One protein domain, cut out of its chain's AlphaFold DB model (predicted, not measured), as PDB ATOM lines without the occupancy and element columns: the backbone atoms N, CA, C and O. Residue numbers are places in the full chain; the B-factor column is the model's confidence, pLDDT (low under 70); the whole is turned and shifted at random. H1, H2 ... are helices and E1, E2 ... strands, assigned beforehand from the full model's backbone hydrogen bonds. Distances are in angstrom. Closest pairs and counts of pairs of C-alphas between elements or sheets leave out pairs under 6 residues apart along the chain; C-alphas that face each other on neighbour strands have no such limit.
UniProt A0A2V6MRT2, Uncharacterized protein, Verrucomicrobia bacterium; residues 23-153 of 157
ATOM      1  N   VAL A  23      83.989 112.015  87.335       88.44
ATOM      2  CA  VAL A  23      85.113 112.177  86.397       88.44
ATOM      3  C   VAL A  23      85.073 113.551  85.729       88.44
ATOM      4  O   VAL A  23      86.102 114.215  85.654       88.44
ATOM      5  N   GLU A  24      83.896 114.014  85.310       88.06
ATOM      6  CA  GLU A  24      83.723 115.339  84.710       88.06
ATOM      7  C   GLU A  24      84.120 116.472  85.670       88.06
ATOM      8  O   GLU A  24      84.885 117.358  85.292       88.06
ATOM      9  N   THR A  25      83.686 116.416  86.936       90.94
ATOM     10  CA  THR A  25      84.078 117.415  87.947       90.94
ATOM     11  C   THR A  25      85.572 117.373  88.266       90.94
ATOM     12  O   THR A  25      86.179 118.432  88.408       90.94
ATOM     13  N   MET A  26      86.201 116.193  88.315       92.88
ATOM     14  CA  MET A  26      87.652 116.094  88.515       92.88
ATOM     15  C   MET A  26      88.434 116.695  87.344       92.88
ATOM     16  O   MET A  26      89.394 117.432  87.566       92.88
ATOM     17  N   VAL A  27      88.005 116.437  86.103       94.00
ATOM     18  CA  VAL A  27      88.610 117.045  84.909       94.00
ATOM     19  C   VAL A  27      88.405 118.562  84.914       94.00
ATOM     20  O   VAL A  27      89.355 119.301  84.673       94.00
ATOM     21  N   ALA A  28      87.208 119.045  85.254       94.31
ATOM     22  CA  ALA A  28      86.929 120.477  85.347       94.31
ATOM     23  C   ALA A  28      87.820 121.171  86.393       94.31
ATOM     24  O   ALA A  28      88.428 122.198  86.096       94.31
ATOM     25  N   VAL A  29      87.966 120.588  87.589       95.25
ATOM     26  CA  VAL A  29      88.856 121.116  88.639       95.25
ATOM     27  C   VAL A  29      90.316 121.106  88.183       95.25
ATOM     28  O   VAL A  29      91.025 122.083  88.415       95.25
ATOM     29  N   ALA A  30      90.763 120.053  87.493       95.25
ATOM     30  CA  ALA A  30      92.120 119.986  86.959       95.25
ATOM     31  C   ALA A  30      92.391 121.098  85.929       95.25
ATOM     32  O   ALA A  30      93.423 121.765  86.005       95.25
ATOM     33  N   LEU A  31      91.451 121.355  85.012       96.06
ATOM     34  CA  LEU A  31      91.563 122.439  84.031       96.06
ATOM     35  C   LEU A  31      91.619 123.815  84.702       96.06
ATOM     36  O   LEU A  31      92.445 124.648  84.333       96.06
ATOM     37  N   VAL A  32      90.786 124.040  85.722       96.00
ATOM     38  CA  VAL A  32      90.794 125.284  86.502       96.00
ATOM     39  C   VAL A  32      92.118 125.458  87.253       96.00
ATOM     40  O   VAL A  32      92.682 126.551  87.255       96.00
ATOM     41  N   ALA A  33      92.660 124.393  87.848       95.69
ATOM     42  CA  ALA A  33      93.945 124.448  88.540       95.69
ATOM     43  C   ALA A  33      95.097 124.802  87.584       95.69
ATOM     44  O   ALA A  33      95.877 125.708  87.878       95.69
ATOM     45  N   VAL A  34      95.171 124.152  86.417       95.69
ATOM     46  CA  VAL A  34      96.178 124.457  85.382       95.69
ATOM     47  C   VAL A  34      96.038 125.896  84.887       95.69
ATOM     48  O   VAL A  34      97.039 126.593  84.723       95.69
ATOM     49  N   PHE A  35      94.805 126.375  84.710       95.44
ATOM     50  CA  PHE A  35      94.544 127.761  84.334       95.44
ATOM     51  C   PHE A  35      95.120 128.747  85.360       95.44
ATOM     52  O   PHE A  35      95.863 129.653  84.983       95.44
ATOM     53  N   PHE A  36      94.872 128.542  86.658       95.69
ATOM     54  CA  PHE A  36      95.443 129.406  87.694       95.69
ATOM     55  C   PHE A  36      96.973 129.356  87.734       95.69
ATOM     56  O   PHE A  36      97.599 130.413  87.805       95.69
ATOM     57  N   VAL A  37      97.581 128.170  87.626       96.06
ATOM     58  CA  VAL A  37      99.047 128.029  87.558       96.06
ATOM     59  C   VAL A  37      99.612 128.837  86.388       96.06
ATOM     60  O   VAL A  37     100.531 129.631  86.583       96.06
ATOM     61  N   SER A  38      99.006 128.725  85.201       94.62
ATOM     62  CA  SER A  38      99.460 129.459  84.015       94.62
ATOM     63  C   SER A  38      99.393 130.982  84.194       94.62
ATOM     64  O   SER A  38     100.323 131.690  83.812       94.62
ATOM     65  N   ILE A  39      98.345 131.499  84.846       95.56
ATOM     66  CA  ILE A  39      98.219 132.934  85.129       95.56
ATOM     67  C   ILE A  39      99.324 133.400  86.079       95.56
ATOM     68  O   ILE A  39      99.933 134.446  85.847       95.56
ATOM     69  N   PHE A  40      99.596 132.644  87.147       93.19
ATOM     70  CA  PHE A  40     100.646 133.009  88.097       93.19
ATOM     71  C   PHE A  40     102.032 133.001  87.450       93.19
ATOM     72  O   PHE A  40     102.811 133.925  87.686       93.19
ATOM     73  N   GLU A  41     102.321 132.024  86.592       94.56
ATOM     74  CA  GLU A  41     103.592 131.966  85.870       94.56
ATOM     75  C   GLU A  41     103.760 133.129  84.889       94.56
ATOM     76  O   GLU A  41     104.808 133.779  84.887       94.56
ATOM     77  N   VAL A  42     102.727 133.452  84.105       95.12
ATOM     78  CA  VAL A  42     102.769 134.582  83.162       95.12
ATOM     79  C   VAL A  42     102.953 135.908  83.902       95.12
ATOM     80  O   VAL A  42     103.764 136.740  83.489       95.12
ATOM     81  N   ASN A  43     102.269 136.096  85.034       94.12
ATOM     82  CA  ASN A  43     102.449 137.284  85.869       94.12
ATOM     83  C   ASN A  43     103.873 137.366  86.441       94.12
ATOM     84  O   ASN A  43     104.491 138.433  86.409       94.12
ATOM     85  N   GLY A  44     104.422 136.242  86.907       91.81
ATOM     86  CA  GLY A  44     105.805 136.163  87.380       91.81
ATOM     87  C   GLY A  44     106.815 136.500  86.282       91.81
ATOM     88  O   GLY A  44     107.748 137.275  86.505       91.81
ATOM     89  N   LEU A  45     106.604 135.984  85.070       92.50
ATOM     90  CA  LEU A  45     107.445 136.275  83.912       92.50
ATOM     91  C   LEU A  45     107.389 137.757  83.519       92.50
ATOM     92  O   LEU A  45     108.430 138.362  83.267       92.50
ATOM     93  N   CYS A  46     106.199 138.359  83.518       93.31
ATOM     94  CA  CYS A  46     106.020 139.776  83.206       93.31
ATOM     95  C   CYS A  46     106.820 140.672  84.167       93.31
ATOM     96  O   CYS A  46     107.569 141.548  83.730       93.31
ATOM     97  N   LEU A  47     106.744 140.412  85.476       92.94
ATOM     98  CA  LEU A  47     107.499 141.177  86.474       92.94
ATOM     99  C   LEU A  47     109.017 141.016  86.312       92.94
ATOM    100  O   LEU A  47     109.753 142.003  86.405       92.94
ATOM    101  N   ARG A  48     109.490 139.799  86.013       91.88
ATOM    102  CA  ARG A  48     110.907 139.537  85.702       91.88
ATOM    103  C   ARG A  48     111.366 140.323  84.474       91.88
ATOM    104  O   ARG A  48     112.428 140.944  84.507       91.88
ATOM    105  N   TYR A  49     110.547 140.362  83.424       92.62
ATOM    106  CA  TYR A  49     110.844 141.123  82.213       92.62
ATOM    107  C   TYR A  49     110.889 142.634  82.473       92.62
ATOM    108  O   TYR A  49     111.811 143.312  82.024       92.62
ATOM    109  N   ILE A  50     109.950 143.169  83.261       93.69
ATOM    110  CA  ILE A  50     109.950 144.585  83.655       93.69
ATOM    111  C   ILE A  50     111.227 144.934  84.425       93.69
ATOM    112  O   ILE A  50     111.832 145.973  84.161       93.69
ATOM    113  N   LYS A  51     111.662 144.076  85.356       91.31
ATOM    114  CA  LYS A  51     112.916 144.277  86.095       91.31
ATOM    115  C   LYS A  51     114.122 144.304  85.151       91.31
ATOM    116  O   LYS A  51     114.899 145.253  85.204       91.31
ATOM    117  N   SER A  52     114.236 143.323  84.255       92.06
ATOM    118  CA  SER A  52     115.323 143.274  83.269       92.06
ATOM    119  C   SER A  52     115.319 144.505  82.356       92.06
ATOM    120  O   SER A  52     116.361 145.119  82.144       92.06
ATOM    121  N   SER A  53     114.147 144.945  81.892       93.81
ATOM    122  CA  SER A  53     114.007 146.156  81.077       93.81
ATOM    123  C   SER A  53     114.474 147.417  81.817       93.81
ATOM    124  O   SER A  53     115.227 148.218  81.264       93.81
ATOM    125  N   LYS A  54     114.116 147.568  83.101       93.19
ATOM    126  CA  LYS A  54     114.611 148.672  83.941       93.19
ATOM    127  C   LYS A  54     116.134 148.650  84.074       93.19
ATOM    128  O   LYS A  54     116.767 149.692  83.929       93.19
ATOM    129  N   ASN A  55     116.713 147.473  84.302       93.50
ATOM    130  CA  ASN A  55     118.160 147.303  84.416       93.50
ATOM    131  C   ASN A  55     118.877 147.603  83.090       93.50
ATOM    132  O   ASN A  55     119.886 148.301  83.095       93.50
ATOM    133  N   ASN A  56     118.313 147.189  81.950       93.81
ATOM    134  CA  ASN A  56     118.829 147.529  80.617       93.81
ATOM    135  C   ASN A  56     118.868 149.049  80.391       93.81
ATOM    136  O   ASN A  56     119.874 149.582  79.928       93.81
ATOM    137  N   VAL A  57     117.788 149.761  80.733       95.25
ATOM    138  CA  VAL A  57     117.730 151.224  80.588       95.25
ATOM    139  C   VAL A  57     118.739 151.904  81.512       95.25
ATOM    140  O   VAL A  57     119.473 152.782  81.063       95.25
ATOM    141  N   ALA A  58     118.826 151.472  82.773       94.94
ATOM    142  CA  ALA A  58     119.804 151.999  83.718       94.94
ATOM    143  C   ALA A  58     121.249 151.758  83.247       94.94
ATOM    144  O   ALA A  58     122.094 152.643  83.385       94.94
ATOM    145  N   ALA A  59     121.530 150.594  82.652       95.69
ATOM    146  CA  ALA A  59     122.834 150.283  82.081       95.69
ATOM    147  C   ALA A  59     123.176 151.208  80.904       95.69
ATOM    148  O   ALA A  59     124.269 151.767  80.870       95.69
ATOM    149  N   LEU A  60     122.240 151.416  79.971       95.94
ATOM    150  CA  LEU A  60     122.439 152.311  78.827       95.94
ATOM    151  C   LEU A  60     122.681 153.756  79.266       95.94
ATOM    152  O   LEU A  60     123.624 154.385  78.789       95.94
ATOM    153  N   GLN A  61     121.869 154.260  80.196       96.25
ATOM    154  CA  GLN A  61     122.054 155.593  80.773       96.25
ATOM    155  C   GLN A  61     123.413 155.706  81.459       96.25
ATOM    156  O   GLN A  61     124.146 156.656  81.224       96.25
ATOM    157  N   GLY A  62     123.803 154.698  82.237       96.19
ATOM    158  CA  GLY A  62     125.096 154.710  82.902       96.19
ATOM    159  C   GLY A  62     126.286 154.680  81.941       96.19
ATOM    160  O   GLY A  62     127.281 155.345  82.216       96.19
ATOM    161  N   VAL A  63     126.206 153.957  80.817       96.94
ATOM    162  CA  VAL A  63     127.247 154.000  79.774       96.94
ATOM    163  C   VAL A  63     127.322 155.392  79.151       96.94
ATOM    164  O   VAL A  63     128.418 155.920  78.968       96.94
ATOM    165  N   GLN A  64     126.174 156.000  78.843       96.50
ATOM    166  CA  GLN A  64     126.117 157.355  78.292       96.50
ATOM    167  C   GLN A  64     126.711 158.377  79.263       96.50
ATOM    168  O   GLN A  64     127.613 159.114  78.881       96.50
ATOM    169  N   ASP A  65     126.295 158.361  80.526       96.94
ATOM    170  CA  ASP A  65     126.796 159.285  81.544       96.94
ATOM    171  C   ASP A  65     128.304 159.118  81.765       96.94
ATOM    172  O   ASP A  65     129.026 160.111  81.873       96.94
ATOM    173  N   ARG A  66     128.822 157.879  81.755       96.56
ATOM    174  CA  ARG A  66     130.271 157.647  81.834       96.56
ATOM    175  C   ARG A  66     130.993 158.237  80.630       96.56
ATOM    176  O   ARG A  66     132.034 158.871  80.792       96.56
ATOM    177  N   LEU A  67     130.464 158.026  79.426       96.69
ATOM    178  CA  LEU A  67     131.041 158.600  78.213       96.69
ATOM    179  C   LEU A  67     131.019 160.129  78.250       96.69
ATOM    180  O   LEU A  67     131.996 160.743  77.832       96.69
ATOM    181  N   GLU A  68     129.968 160.747  78.788       96.88
ATOM    182  CA  GLU A  68     129.906 162.201  78.962       96.88
ATOM    183  C   GLU A  68     130.904 162.702  80.018       96.88
ATOM    184  O   GLU A  68     131.573 163.711  79.800       96.88
ATOM    185  N   GLN A  69     131.102 161.979  81.125       96.69
ATOM    186  CA  GLN A  69     132.158 162.301  82.095       96.69
ATOM    187  C   GLN A  69     133.556 162.225  81.468       96.69
ATOM    188  O   GLN A  69     134.369 163.127  81.666       96.69
ATOM    189  N   LEU A  70     133.834 161.177  80.688       95.88
ATOM    190  CA  LEU A  70     135.116 161.003  79.998       95.88
ATOM    191  C   LEU A  70     135.317 162.045  78.891       95.88
ATOM    192  O   LEU A  70     136.429 162.532  78.708       95.88
ATOM    193  N   ARG A  71     134.249 162.431  78.186       95.06
ATOM    194  CA  ARG A  71     134.274 163.495  77.174       95.06
ATOM    195  C   ARG A  71     134.565 164.866  77.785       95.06
ATOM    196  O   ARG A  71     135.277 165.657  77.175       95.06
ATOM    197  N   ASN A  72     134.015 165.139  78.965       95.62
ATOM    198  CA  ASN A  72     134.215 166.399  79.683       95.62
ATOM    199  C   ASN A  72     135.526 166.439  80.487       95.62
ATOM    200  O   ASN A  72     135.901 167.490  81.008       95.62
ATOM    201  N   MET A  73     136.234 165.314  80.598       95.50
ATOM    202  CA  MET A  73     137.533 165.248  81.255       95.50
ATOM    203  C   MET A  73     138.604 165.948  80.410       95.50
ATOM    204  O   MET A  73     138.629 165.844  79.184       95.50
ATOM    205  N   SER A  74     139.534 166.650  81.066       95.75
ATOM    206  CA  SER A  74     140.678 167.228  80.360       95.75
ATOM    207  C   SER A  74     141.504 166.129  79.698       95.75
ATOM    208  O   SER A  74     141.694 165.049  80.257       95.75
ATOM    209  N   PHE A  75     142.050 166.418  78.519       94.62
ATOM    210  CA  PHE A  75     142.790 165.414  77.758       94.62
ATOM    211  C   PHE A  75     143.980 164.829  78.541       94.62
ATOM    212  O   PHE A  75     144.200 163.625  78.504       94.62
ATOM    213  N   ALA A  76     144.683 165.652  79.331       93.31
ATOM    214  CA  ALA A  76     145.783 165.206  80.192       93.31
ATOM    215  C   ALA A  76     145.344 164.218  81.292       93.31
ATOM    216  O   ALA A  76     146.102 163.327  81.661       93.31
ATOM    217  N   ASN A  77     144.121 164.361  81.812       95.00
ATOM    218  CA  ASN A  77     143.557 163.399  82.758       95.00
ATOM    219  C   ASN A  77     143.016 162.162  82.036       95.00
ATOM    220  O   ASN A  77     143.149 161.058  82.550       95.00
ATOM    221  N   LEU A  78     142.457 162.326  80.839       93.50
ATOM    222  CA  LEU A  78     141.925 161.223  80.045       93.50
ATOM    223  C   LEU A  78     143.021 160.238  79.606       93.50
ATOM    224  O   LEU A  78     142.789 159.032  79.575       93.50
ATOM    225  N   THR A  79     144.219 160.734  79.285       93.56
ATOM    226  CA  THR A  79     145.374 159.898  78.922       93.56
ATOM    227  C   THR A  79     146.118 159.319  80.128       93.56
ATOM    228  O   THR A  79     147.021 158.496  79.961       93.56
ATOM    229  N   SER A  80     145.730 159.702  81.347       92.75
ATOM    230  CA  SER A  80     146.278 159.185  82.598       92.75
ATOM    231  C   SER A  80     145.407 158.051  83.139       92.75
ATOM    232  O   SER A  80     144.291 158.264  83.620       92.75
ATOM    233  N   ALA A  81     145.936 156.826  83.116       91.19
ATOM    234  CA  ALA A  81     145.209 155.639  83.567       91.19
ATOM    235  C   ALA A  81     144.744 155.748  85.035       91.19
ATOM    236  O   ALA A  81     143.631 155.341  85.362       91.19
ATOM    237  N   SER A  82     145.543 156.362  85.914       93.00
ATOM    238  CA  SER A  82     145.193 156.564  87.328       93.00
ATOM    239  C   SER A  82     144.069 157.585  87.532       93.00
ATOM    240  O   SER A  82     143.262 157.448  88.456       93.00
ATOM    241  N   SER A  83     143.985 158.601  86.669       94.31
ATOM    242  CA  SER A  83     142.919 159.607  86.727       94.31
ATOM    243  C   SER A  83     141.577 158.996  86.319       94.31
ATOM    244  O   SER A  83     140.574 159.195  87.004       94.31
ATOM    245  N   VAL A  84     141.566 158.180  85.259       94.62
ATOM    246  CA  VAL A  84     140.363 157.441  84.840       94.62
ATOM    247  C   VAL A  84     139.969 156.391  85.881       94.62
ATOM    248  O   VAL A  84     138.793 156.265  86.210       94.62
ATOM    249  N   GLN A  85     140.938 155.694  86.479       95.06
ATOM    250  CA  GLN A  85     140.678 154.744  87.564       95.06
ATOM    251  C   GLN A  85     140.010 155.423  88.767       95.06
ATOM    252  O   GLN A  85     139.046 154.891  89.313       95.06
ATOM    253  N   SER A  86     140.483 156.613  89.147       94.81
ATOM    254  CA  SER A  86     139.896 157.400  90.238       94.81
ATOM    255  C   SER A  86     138.458 157.827  89.932       94.81
ATOM    256  O   SER A  86     137.601 157.756  90.809       94.81
ATOM    257  N   LEU A  87     138.165 158.207  88.684       94.50
ATOM    258  CA  LEU A  87     136.805 158.542  88.238       94.50
ATOM    259  C   LEU A  87     135.843 157.347  88.363       94.50
ATOM    260  O   LEU A  87     134.666 157.513  88.691       94.50
ATOM    261  N   MET A  88     136.337 156.138  88.093       94.12
ATOM    262  CA  MET A  88     135.535 154.914  88.129       94.12
ATOM    263  C   MET A  88     135.196 154.438  89.544       94.12
ATOM    264  O   MET A  88     134.328 153.589  89.688       94.12
ATOM    265  N   VAL A  89     135.820 154.978  90.596       90.38
ATOM    266  CA  VAL A  89     135.464 154.636  91.989       90.38
ATOM    267  C   VAL A  89     134.013 155.010  92.302       90.38
ATOM    268  O   VAL A  89     133.346 154.343  93.090       90.38
ATOM    269  N   THR A  90     133.510 156.066  91.664       91.00
ATOM    270  CA  THR A  90     132.106 156.457  91.748       91.00
ATOM    271  C   THR A  90     131.325 155.919  90.548       91.00
ATOM    272  O   THR A  90     131.801 156.051  89.410       91.00
ATOM    273  N   PRO A  91     130.112 155.374  90.760       91.00
ATOM    274  CA  PRO A  91     129.205 155.033  89.670       91.00
ATOM    275  C   PRO A  91     128.962 156.232  88.747       91.00
ATOM    276  O   PRO A  91     128.978 157.382  89.189       91.00
ATOM    277  N   ALA A  92     128.711 155.968  87.464       92.31
ATOM    278  CA  ALA A  92     128.522 157.022  86.466       92.31
ATOM    279  C   ALA A  92     127.341 157.964  86.780       92.31
ATOM    280  O   ALA A  92     127.370 159.134  86.409       92.31
ATOM    281  N   ASN A  93     126.321 157.476  87.491       91.69
ATOM    282  CA  ASN A  93     125.199 158.275  87.976       91.69
ATOM    283  C   ASN A  93     124.638 157.713  89.297       91.69
ATOM    284  O   ASN A  93     125.130 156.716  89.823       91.69
ATOM    285  N   GLY A  94     123.593 158.352  89.832       88.19
ATOM    286  CA  GLY A  94     122.968 157.986  91.111       88.19
ATOM    287  C   GLY A  94     122.074 156.737  91.094       88.19
ATOM    288  O   GLY A  94     121.359 156.505  92.064       88.19
ATOM    289  N   SER A  95     122.056 155.951  90.015       89.38
ATOM    290  CA  SER A  95     121.257 154.727  89.934       89.38
ATOM    291  C   SER A  95     121.788 153.647  90.878       89.38
ATOM    292  O   SER A  95     122.950 153.244  90.797       89.38
ATOM    293  N   GLU A  96     120.911 153.095  91.720       90.44
ATOM    294  CA  GLU A  96     121.255 151.969  92.599       90.44
ATOM    295  C   GLU A  96     121.723 150.733  91.820       90.44
ATOM    296  O   GLU A  96     122.565 149.976  92.308       90.44
ATOM    297  N   PHE A  97     121.207 150.537  90.599       92.50
ATOM    298  CA  PHE A  97     121.628 149.440  89.733       92.50
ATOM    299  C   PHE A  97     123.130 149.530  89.456       92.50
ATOM    300  O   PHE A  97     123.837 148.553  89.696       92.50
ATOM    301  N   LEU A  98     123.624 150.705  89.048       91.38
ATOM    302  CA  LEU A  98     125.039 150.922  88.723       91.38
ATOM    303  C   LEU A  98     125.961 150.783  89.932       91.38
ATOM    304  O   LEU A  98     127.100 150.362  89.781       91.38
ATOM    305  N   ALA A  99     125.471 151.101  91.130       88.19
ATOM    306  CA  ALA A  99     126.260 150.984  92.350       88.19
ATOM    307  C   ALA A  99     126.508 149.529  92.785       88.19
ATOM    308  O   ALA A  99     127.411 149.278  93.580       88.19
ATOM    309  N   ARG A 100     125.689 148.569  92.332       88.00
ATOM    310  CA  ARG A 100     125.669 147.214  92.915       88.00
ATOM    311  C   ARG A 100     125.721 146.066  91.922       88.00
ATOM    312  O   ARG A 100     126.146 144.986  92.310       88.00
ATOM    313  N   SER A 101     125.251 146.262  90.693       90.94
ATOM    314  CA  SER A 101     124.914 145.143  89.804       90.94
ATOM    315  C   SER A 101     125.884 144.948  88.637       90.94
ATOM    316  O   SER A 101     126.329 143.816  88.448       90.94
ATOM    317  N   PRO A 102     126.225 145.975  87.829       94.69
ATOM    318  CA  PRO A 102     127.098 145.770  86.691       94.69
ATOM    319  C   PRO A 102     128.568 145.781  87.094       94.69
ATOM    320  O   PRO A 102     129.003 146.550  87.946       94.69
ATOM    321  N   THR A 103     129.342 144.952  86.407       95.62
ATOM    322  CA  THR A 103     130.778 145.145  86.252       95.62
ATOM    323  C   THR A 103     130.999 146.094  85.080       95.62
ATOM    324  O   THR A 103     130.589 145.802  83.952       95.62
ATOM    325  N   GLU A 104     131.622 147.232  85.362       96.56
ATOM    326  CA  GLU A 104     132.013 148.242  84.386       96.56
ATOM    327  C   GLU A 104     133.452 147.995  83.928       96.56
ATOM    328  O   GLU A 104     134.361 147.870  84.744       96.56
ATOM    329  N   VAL A 105     133.665 147.972  82.615       97.06
ATOM    330  CA  VAL A 105     134.986 147.896  81.990       97.06
ATOM    331  C   VAL A 105     135.156 149.096  81.070       97.06
ATOM    332  O   VAL A 105     134.402 149.263  80.111       97.06
ATOM    333  N   VAL A 106     136.172 149.913  81.340       96.88
ATOM    334  CA  VAL A 106     136.590 151.017  80.474       96.88
ATOM    335  C   VAL A 106     137.903 150.633  79.814       96.88
ATOM    336  O   VAL A 106     138.886 150.323  80.482       96.88
ATOM    337  N   THR A 107     137.915 150.640  78.484       95.88
ATOM    338  CA  THR A 107     139.105 150.372  77.674       95.88
ATOM    339  C   THR A 107     139.488 151.630  76.910       95.88
ATOM    340  O   THR A 107     138.706 152.122  76.096       95.88
ATOM    341  N   LEU A 108     140.695 152.129  77.157       94.50
ATOM    342  CA  LEU A 108     141.303 153.258  76.466       94.50
ATOM    343  C   LEU A 108     142.459 152.763  75.607       94.50
ATOM    344  O   LEU A 108     143.183 151.842  75.977       94.50
ATOM    345  N   SER A 109     142.628 153.384  74.452       93.25
ATOM    346  CA  SER A 109     143.644 152.991  73.481       93.25
ATOM    347  C   SER A 109     144.116 154.220  72.718       93.25
ATOM    348  O   SER A 109     143.292 155.054  72.317       93.25
ATOM    349  N   ALA A 110     145.430 154.359  72.542       92.56
ATOM    350  CA  ALA A 110     145.976 155.396  71.680       92.56
ATOM    351  C   ALA A 110     145.494 155.166  70.237       92.56
ATOM    352  O   ALA A 110     145.504 154.046  69.733       92.56
ATOM    353  N   TYR A 111     145.057 156.223  69.554       90.19
ATOM    354  CA  TYR A 111     144.614 156.141  68.164       90.19
ATOM    355  C   TYR A 111     145.571 156.916  67.242       90.19
ATOM    356  O   TYR A 111     145.961 158.036  67.586       90.19
ATOM    357  N   PRO A 112     145.929 156.383  66.053       86.88
ATOM    358  CA  PRO A 112     145.458 155.128  65.440       86.88
ATOM    359  C   PRO A 112     146.238 153.868  65.839       86.88
ATOM    360  O   PRO A 112     145.803 152.767  65.517       86.88
ATOM    361  N   THR A 113     147.385 154.020  66.497       83.94
ATOM    362  CA  THR A 113     148.306 152.926  66.825       83.94
ATOM    363  C   THR A 113     148.349 152.695  68.334       83.94
ATOM    364  O   THR A 113     149.172 153.318  69.011       83.94
ATOM    365  N   PRO A 114     147.469 151.835  68.868       81.88
ATOM    366  CA  PRO A 114     147.531 151.429  70.263       81.88
ATOM    367  C   PRO A 114     148.683 150.458  70.510       81.88
ATOM    368  O   PRO A 114     149.148 149.774  69.595       81.88
ATOM    369  N   ASP A 115     149.119 150.379  71.762       84.00
ATOM    370  CA  ASP A 115     149.900 149.239  72.246       84.00
ATOM    371  C   ASP A 115     149.018 147.970  72.287       84.00
ATOM    372  O   ASP A 115     147.800 148.041  72.460       84.00
ATOM    373  N   ALA A 116     149.625 146.788  72.157       80.88
ATOM    374  CA  ALA A 116     148.944 145.494  72.163       80.88
ATOM    375  C   ALA A 116     148.112 145.252  73.438       80.88
ATOM    376  O   ALA A 116     147.134 144.505  73.403       80.88
ATOM    377  N   SER A 117     148.485 145.887  74.551       85.00
ATOM    378  CA  SER A 117     147.850 145.669  75.855       85.00
ATOM    379  C   SER A 117     146.594 146.515  76.095       85.00
ATOM    380  O   SER A 117     145.763 146.123  76.919       85.00
ATOM    381  N   ASN A 118     146.428 147.648  75.393       91.75
ATOM    382  CA  ASN A 118     145.474 148.720  75.730       91.75
ATOM    383  C   ASN A 118     145.537 149.149  77.221       91.75
ATOM    384  O   ASN A 118     146.188 148.521  78.053       91.75
ATOM    385  N   THR A 119     144.849 150.225  77.593       94.50
ATOM    386  CA  THR A 119     144.577 150.520  79.006       94.50
ATOM    387  C   THR A 119     143.194 149.999  79.343       94.50
ATOM    388  O   THR A 119     142.210 150.511  78.817       94.50
ATOM    389  N   GLN A 120     143.095 149.006  80.219       95.88
ATOM    390  CA  GLN A 120     141.814 148.463  80.661       95.88
ATOM    391  C   GLN A 120     141.661 148.629  82.169       95.88
ATOM    392  O   GLN A 120     142.549 148.272  82.944       95.88
ATOM    393  N   ILE A 121     140.515 149.165  82.574       96.56
ATOM    394  CA  ILE A 121     140.164 149.403  83.968       96.56
ATOM    395  C   ILE A 121     138.803 148.764  84.227       96.56
ATOM    396  O   ILE A 121     137.856 148.992  83.472       96.56
ATOM    397  N   THR A 122     138.704 147.977  85.295       96.81
ATOM    398  CA  THR A 122     137.492 147.243  85.665       96.81
ATOM    399  C   THR A 122     137.011 147.647  87.050       96.81
ATOM    400  O   THR A 122     137.730 147.483  88.034       96.81
ATOM    401  N   LEU A 123     135.766 148.101  87.153       95.56
ATOM    402  CA  LEU A 123     135.039 148.222  88.410       95.56
ATOM    403  C   LEU A 123     134.084 147.031  88.527       95.56
ATOM    404  O   LEU A 123     133.125 146.914  87.769       95.56
ATOM    405  N   SER A 124     134.365 146.124  89.461       93.88
ATOM    406  CA  SER A 124     133.492 144.973  89.716       93.88
ATOM    407  C   SER A 124     132.193 145.397  90.401       93.88
ATOM    408  O   SER A 124     132.160 146.386  91.132       93.88
ATOM    409  N   ALA A 125     131.132 144.618  90.195       91.81
ATOM    410  CA  ALA A 125     129.828 144.864  90.804       91.81
ATOM    411  C   ALA A 125     129.926 145.034  92.335       91.81
ATOM    412  O   ALA A 125     130.425 144.153  93.037       91.81
ATOM    413  N   GLY A 126     129.471 146.182  92.849       87.06
ATOM    414  CA  GLY A 126     129.493 146.503  94.280       87.06
ATOM    415  C   GLY A 126     130.879 146.791  94.874       87.06
ATOM    416  O   GLY A 126     130.991 146.941  96.090       87.06
ATOM    417  N   ALA A 127     131.934 146.862  94.057       89.06
ATOM    418  CA  ALA A 127     133.275 147.184  94.529       89.06
ATOM    419  C   ALA A 127     133.429 148.680  94.833       89.06
ATOM    420  O   ALA A 127     132.815 149.534  94.198       89.06
ATOM    421  N   SER A 128     134.307 149.003  95.783       85.62
ATOM    422  CA  SER A 128     134.671 150.388  96.129       85.62
ATOM    423  C   SER A 128     135.991 150.842  95.497       85.62
ATOM    424  O   SER A 128     136.473 151.930  95.792       85.62
ATOM    425  N   SER A 129     136.602 150.009  94.655       90.00
ATOM    426  CA  SER A 129     137.857 150.315  93.967       90.00
ATOM    427  C   SER A 129     137.869 149.697  92.574       90.00
ATOM    428  O   SER A 129     137.556 148.515  92.416       90.00
ATOM    429  N   ALA A 130     138.276 150.480  91.578       94.50
ATOM    430  CA  ALA A 130     138.515 149.989  90.230       94.50
ATOM    431  C   ALA A 130     139.915 149.361  90.125       94.50
ATOM    432  O   ALA A 130     140.883 149.902  90.658       94.50
ATOM    433  N   ASN A 131     140.027 148.239  89.419       94.94
ATOM    434  CA  ASN A 131     141.279 147.534  89.162       94.94
ATOM    435  C   ASN A 131     141.831 147.914  87.791       94.94
ATOM    436  O   ASN A 131     141.100 147.916  86.805       94.94
ATOM    437  N   MET A 132     143.129 148.196  87.722       94.62
ATOM    438  CA  MET A 132     143.839 148.392  86.462       94.62
ATOM    439  C   MET A 132     144.310 147.029  85.948       94.62
ATOM    440  O   MET A 132     145.148 146.385  86.574       94.62
ATOM    441  N   ASN A 133     143.733 146.568  84.841       93.62
ATOM    442  CA  ASN A 133     144.027 145.264  84.247       93.62
ATOM    443  C   ASN A 133     145.240 145.331  83.316       93.62
ATOM    444  O   ASN A 133     146.038 144.400  83.268       93.62
ATOM    445  N   SER A 134     145.371 146.434  82.580       93.44
ATOM    446  CA  SER A 134     146.469 146.686  81.648       93.44
ATOM    447  C   SER A 134     146.657 148.186  81.415       93.44
ATOM    448  O   SER A 134     145.769 148.987  81.719       93.44
ATOM    449  N   THR A 135     147.818 148.563  80.872       90.88
ATOM    450  CA  THR A 135     148.159 149.943  80.503       90.88
ATOM    451  C   THR A 135     148.786 150.000  79.116       90.88
ATOM    452  O   THR A 135     149.743 149.278  78.845       90.88
ATOM    453  N   ASP A 136     148.293 150.907  78.277       89.00
ATOM    454  CA  ASP A 136     148.875 151.272  76.988       89.00
ATOM    455  C   ASP A 136     149.999 152.292  77.206       89.00
ATOM    456  O   ASP A 136     149.761 153.420  77.652       89.00
ATOM    457  N   SER A 137     151.227 151.895  76.878       87.88
ATOM    458  CA  SER A 137     152.417 152.739  77.024       87.88
ATOM    459  C   SER A 137     152.405 153.987  76.124       87.88
ATOM    460  O   SER A 137     153.050 154.988  76.442       87.88
ATOM    461  N   ASN A 138     151.625 153.979  75.040       88.75
ATOM    462  CA  ASN A 138     151.502 155.091  74.098       88.75
ATOM    463  C   ASN A 138     150.394 156.085  74.471       88.75
ATOM    464  O   ASN A 138     150.328 157.169  73.885       88.75
ATOM    465  N   LEU A 139     149.537 155.757  75.444       88.12
ATOM    466  CA  LEU A 139     148.350 156.553  75.766       88.12
ATOM    467  C   LEU A 139     148.693 157.984  76.198       88.12
ATOM    468  O   LEU A 139     148.049 158.928  75.742       88.12
ATOM    469  N   ALA A 140     149.741 158.161  77.006       87.44
ATOM    470  CA  ALA A 140     150.171 159.470  77.505       87.44
ATOM    471  C   ALA A 140     150.602 160.442  76.389       87.44
ATOM    472  O   ALA A 140     150.452 161.653  76.534       87.44
ATOM    473  N   ASN A 141     151.106 159.911  75.271       88.56
ATOM    474  CA  ASN A 141     151.593 160.684  74.125       88.56
ATOM    475  C   ASN A 141     150.586 160.722  72.963       88.56
ATOM    476  O   ASN A 141     150.881 161.267  71.894       88.56
ATOM    477  N   ALA A 142     149.408 160.120  73.141       90.25
ATOM    478  CA  ALA A 142     148.396 160.042  72.104       90.25
ATOM    479  C   ALA A 142     147.821 161.432  71.793       90.25
ATOM    480  O   ALA A 142     147.634 162.256  72.682       90.25
ATOM    481  N   LYS A 143     147.494 161.691  70.523       91.31
ATOM    482  CA  LYS A 143     146.745 162.897  70.105       91.31
ATOM    483  C   LYS A 143     145.240 162.651  70.020       91.31
ATOM    484  O   LYS A 143     144.450 163.586  70.057       91.31
ATOM    485  N   LEU A 144     144.863 161.386  69.865       92.19
ATOM    486  CA  LEU A 144     143.497 160.897  69.781       92.19
ATOM    487  C   LEU A 144     143.415 159.635  70.633       92.19
ATOM    488  O   LEU A 144     144.333 158.815  70.618       92.19
ATOM    489  N   VAL A 145     142.312 159.476  71.355       93.44
ATOM    490  CA  VAL A 145     142.066 158.315  72.211       93.44
ATOM    491  C   VAL A 145     140.766 157.670  71.771       93.44
ATOM    492  O   VAL A 145     139.753 158.350  71.607       93.44
ATOM    493  N   LYS A 146     140.787 156.351  71.588       93.44
ATOM    494  CA  LYS A 146     139.575 155.554  71.420       93.44
ATOM    495  C   LYS A 146     139.187 154.974  72.773       93.44
ATOM    496  O   LYS A 146     140.010 154.352  73.443       93.44
ATOM    497  N   ILE A 147     137.923 155.165  73.137       94.75
ATOM    498  CA  ILE A 147     137.343 154.740  74.411       94.75
ATOM    499  C   ILE A 147     136.212 153.760  74.123       94.75
ATOM    500  O   ILE A 147     135.344 154.043  73.299       94.75
ATOM    501  N   ASN A 148     136.199 152.636  74.833       95.62
ATOM    502  CA  ASN A 148     135.061 151.727  74.891       95.62
ATOM    503  C   ASN A 148     134.647 151.558  76.353       95.62
ATOM    504  O   ASN A 148     135.491 151.280  77.202       95.62
ATOM    505  N   VAL A 149     133.355 151.706  76.633       97.00
ATOM    506  CA  VAL A 149     132.764 151.460  77.953       97.00
ATOM    507  C   VAL A 149     131.817 150.278  77.814       97.00
ATOM    508  O   VAL A 149     131.040 150.208  76.860       97.00
ATOM    509  N   THR A 150     131.901 149.312  78.718       96.94
ATOM    510  CA  THR A 150     131.088 148.096  78.674       96.94
ATOM    511  C   THR A 150     130.583 147.761  80.061       96.94
ATOM    512  O   THR A 150     131.372 147.664  80.996       96.94
ATOM    513  N   TYR A 151     129.273 147.557  80.189       96.81
ATOM    514  CA  TYR A 151     128.646 147.053  81.407       96.81
ATOM    515  C   TYR A 151     128.208 145.612  81.198       96.81
ATOM    516  O   TYR A 151     127.605 145.279  80.179       96.81
ATOM    517  N   THR A 152     128.491 144.764  82.180       95.75
ATOM    518  CA  THR A 152     128.093 143.353  82.180       95.75
ATOM    519  C   THR A 152     127.465 142.996  83.516       95.75
ATOM    520  O   THR A 152     127.965 143.388  84.565       95.75
ATOM    521  N   TRP A 153     126.348 142.277  83.499       94.94
ATOM    522  CA  TRP A 153     125.681 141.800  84.708       94.94
ATOM    523  C   TRP A 153     124.959 140.487  84.422       94.94
ATOM    524  O   TRP A 153     124.768 140.104  83.269       94.94
TER     525      TRP A 153
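Overview. This is residues 23 to 153 of the 157 residues of an uncharacterized protein of Verrucomicrobia bacterium (UniProt A0A2V6MRT2). A very long, straight helix, H1, sticks out of a small head with its residues 23 to 53, and its later part packs along one face of a four-stranded antiparallel sheet. The short helix H3 covers another part of the same face, over E2, making two layers, while H2 is a small turn between H1 and H3 along the chain and H4 is a small turn that packs on H1. The printed part has 131 residues, with four named helices and then four named strands along the chain, H1 H2 H3 H4 E1 E2 E3 E4, the sheet order E3 E2 E1 E4, and the class mixed, helices and strands. It is an extended rod of 83 by 29 by 21 A with a radius of gyration of the C-alphas of 22.9 A.

Arrangement. H1, residues 23 to 72, is on the sheet through its residues 56 to 71, at a height over the sheet of 8.2 A. It lies over E4, residues 144 to 152, and runs along the strands at 22 degrees on the local plane; the closest C-alphas, of Val 63 and Val 149, are 6.3 A apart. H2, residues 75 to 78, only grazes the sheet. H3, residues 81 to 88, lies on the same face as H1 at a height of 8.9 A, over E2, residues 119 to 123; its closest C-alphas there, of Gln 85 and Ile 121, are 6.5 A apart. H2 and H3 only just touch, with 3 pairs of C-alphas within 8 A, and only at the corner, closest at Asn 77 and Ser 83, 5.5 A. H4, residues 96 to 100, is not on the sheet, but touches H1 at residues 55 to 62 alone, with the C-alphas of Asn 55 and Phe 97 closest at 6.7 A. E1, residues 103 to 111, and E2 form an antiparallel hairpin, with N 106 and O 121 2.9 A apart. E2 and E3, residues 131 to 134, form another, with N 131 and O 122 2.8 A apart. E1, E2 and E3 make a meander, each strand the antiparallel neighbour of the one before, and E4 beside E1 completes a Greek key, the first strand being the antiparallel neighbour of the fourth; N 105 and O 150 are 2.8 A apart. In H1, H3 and H4 every O i to N i+4 pair is within hydrogen-bond range; H2 is too short for such a pair.

Along the chain. H1 begins at C-alpha 23, (85.113, 112.177, 86.397), and spans 73.5 A to C-alpha 72 at (134.215, 166.399, 79.683). H3 spans 10.7 A, E1 25.3 A and E2 13.6 A. E4 spans 26.4 A and ends at C-alpha 152, (128.093, 143.353, 82.180).

Size, cuts and confidence. The C-alphas farthest apart, of Val 23 and Asn 141, are 83.2 A apart. Without residues 23 to 53 the body spans 39 by 23 by 19 A. The printed part has no cut and no long link, and no printed residue is under 70 in pLDDT.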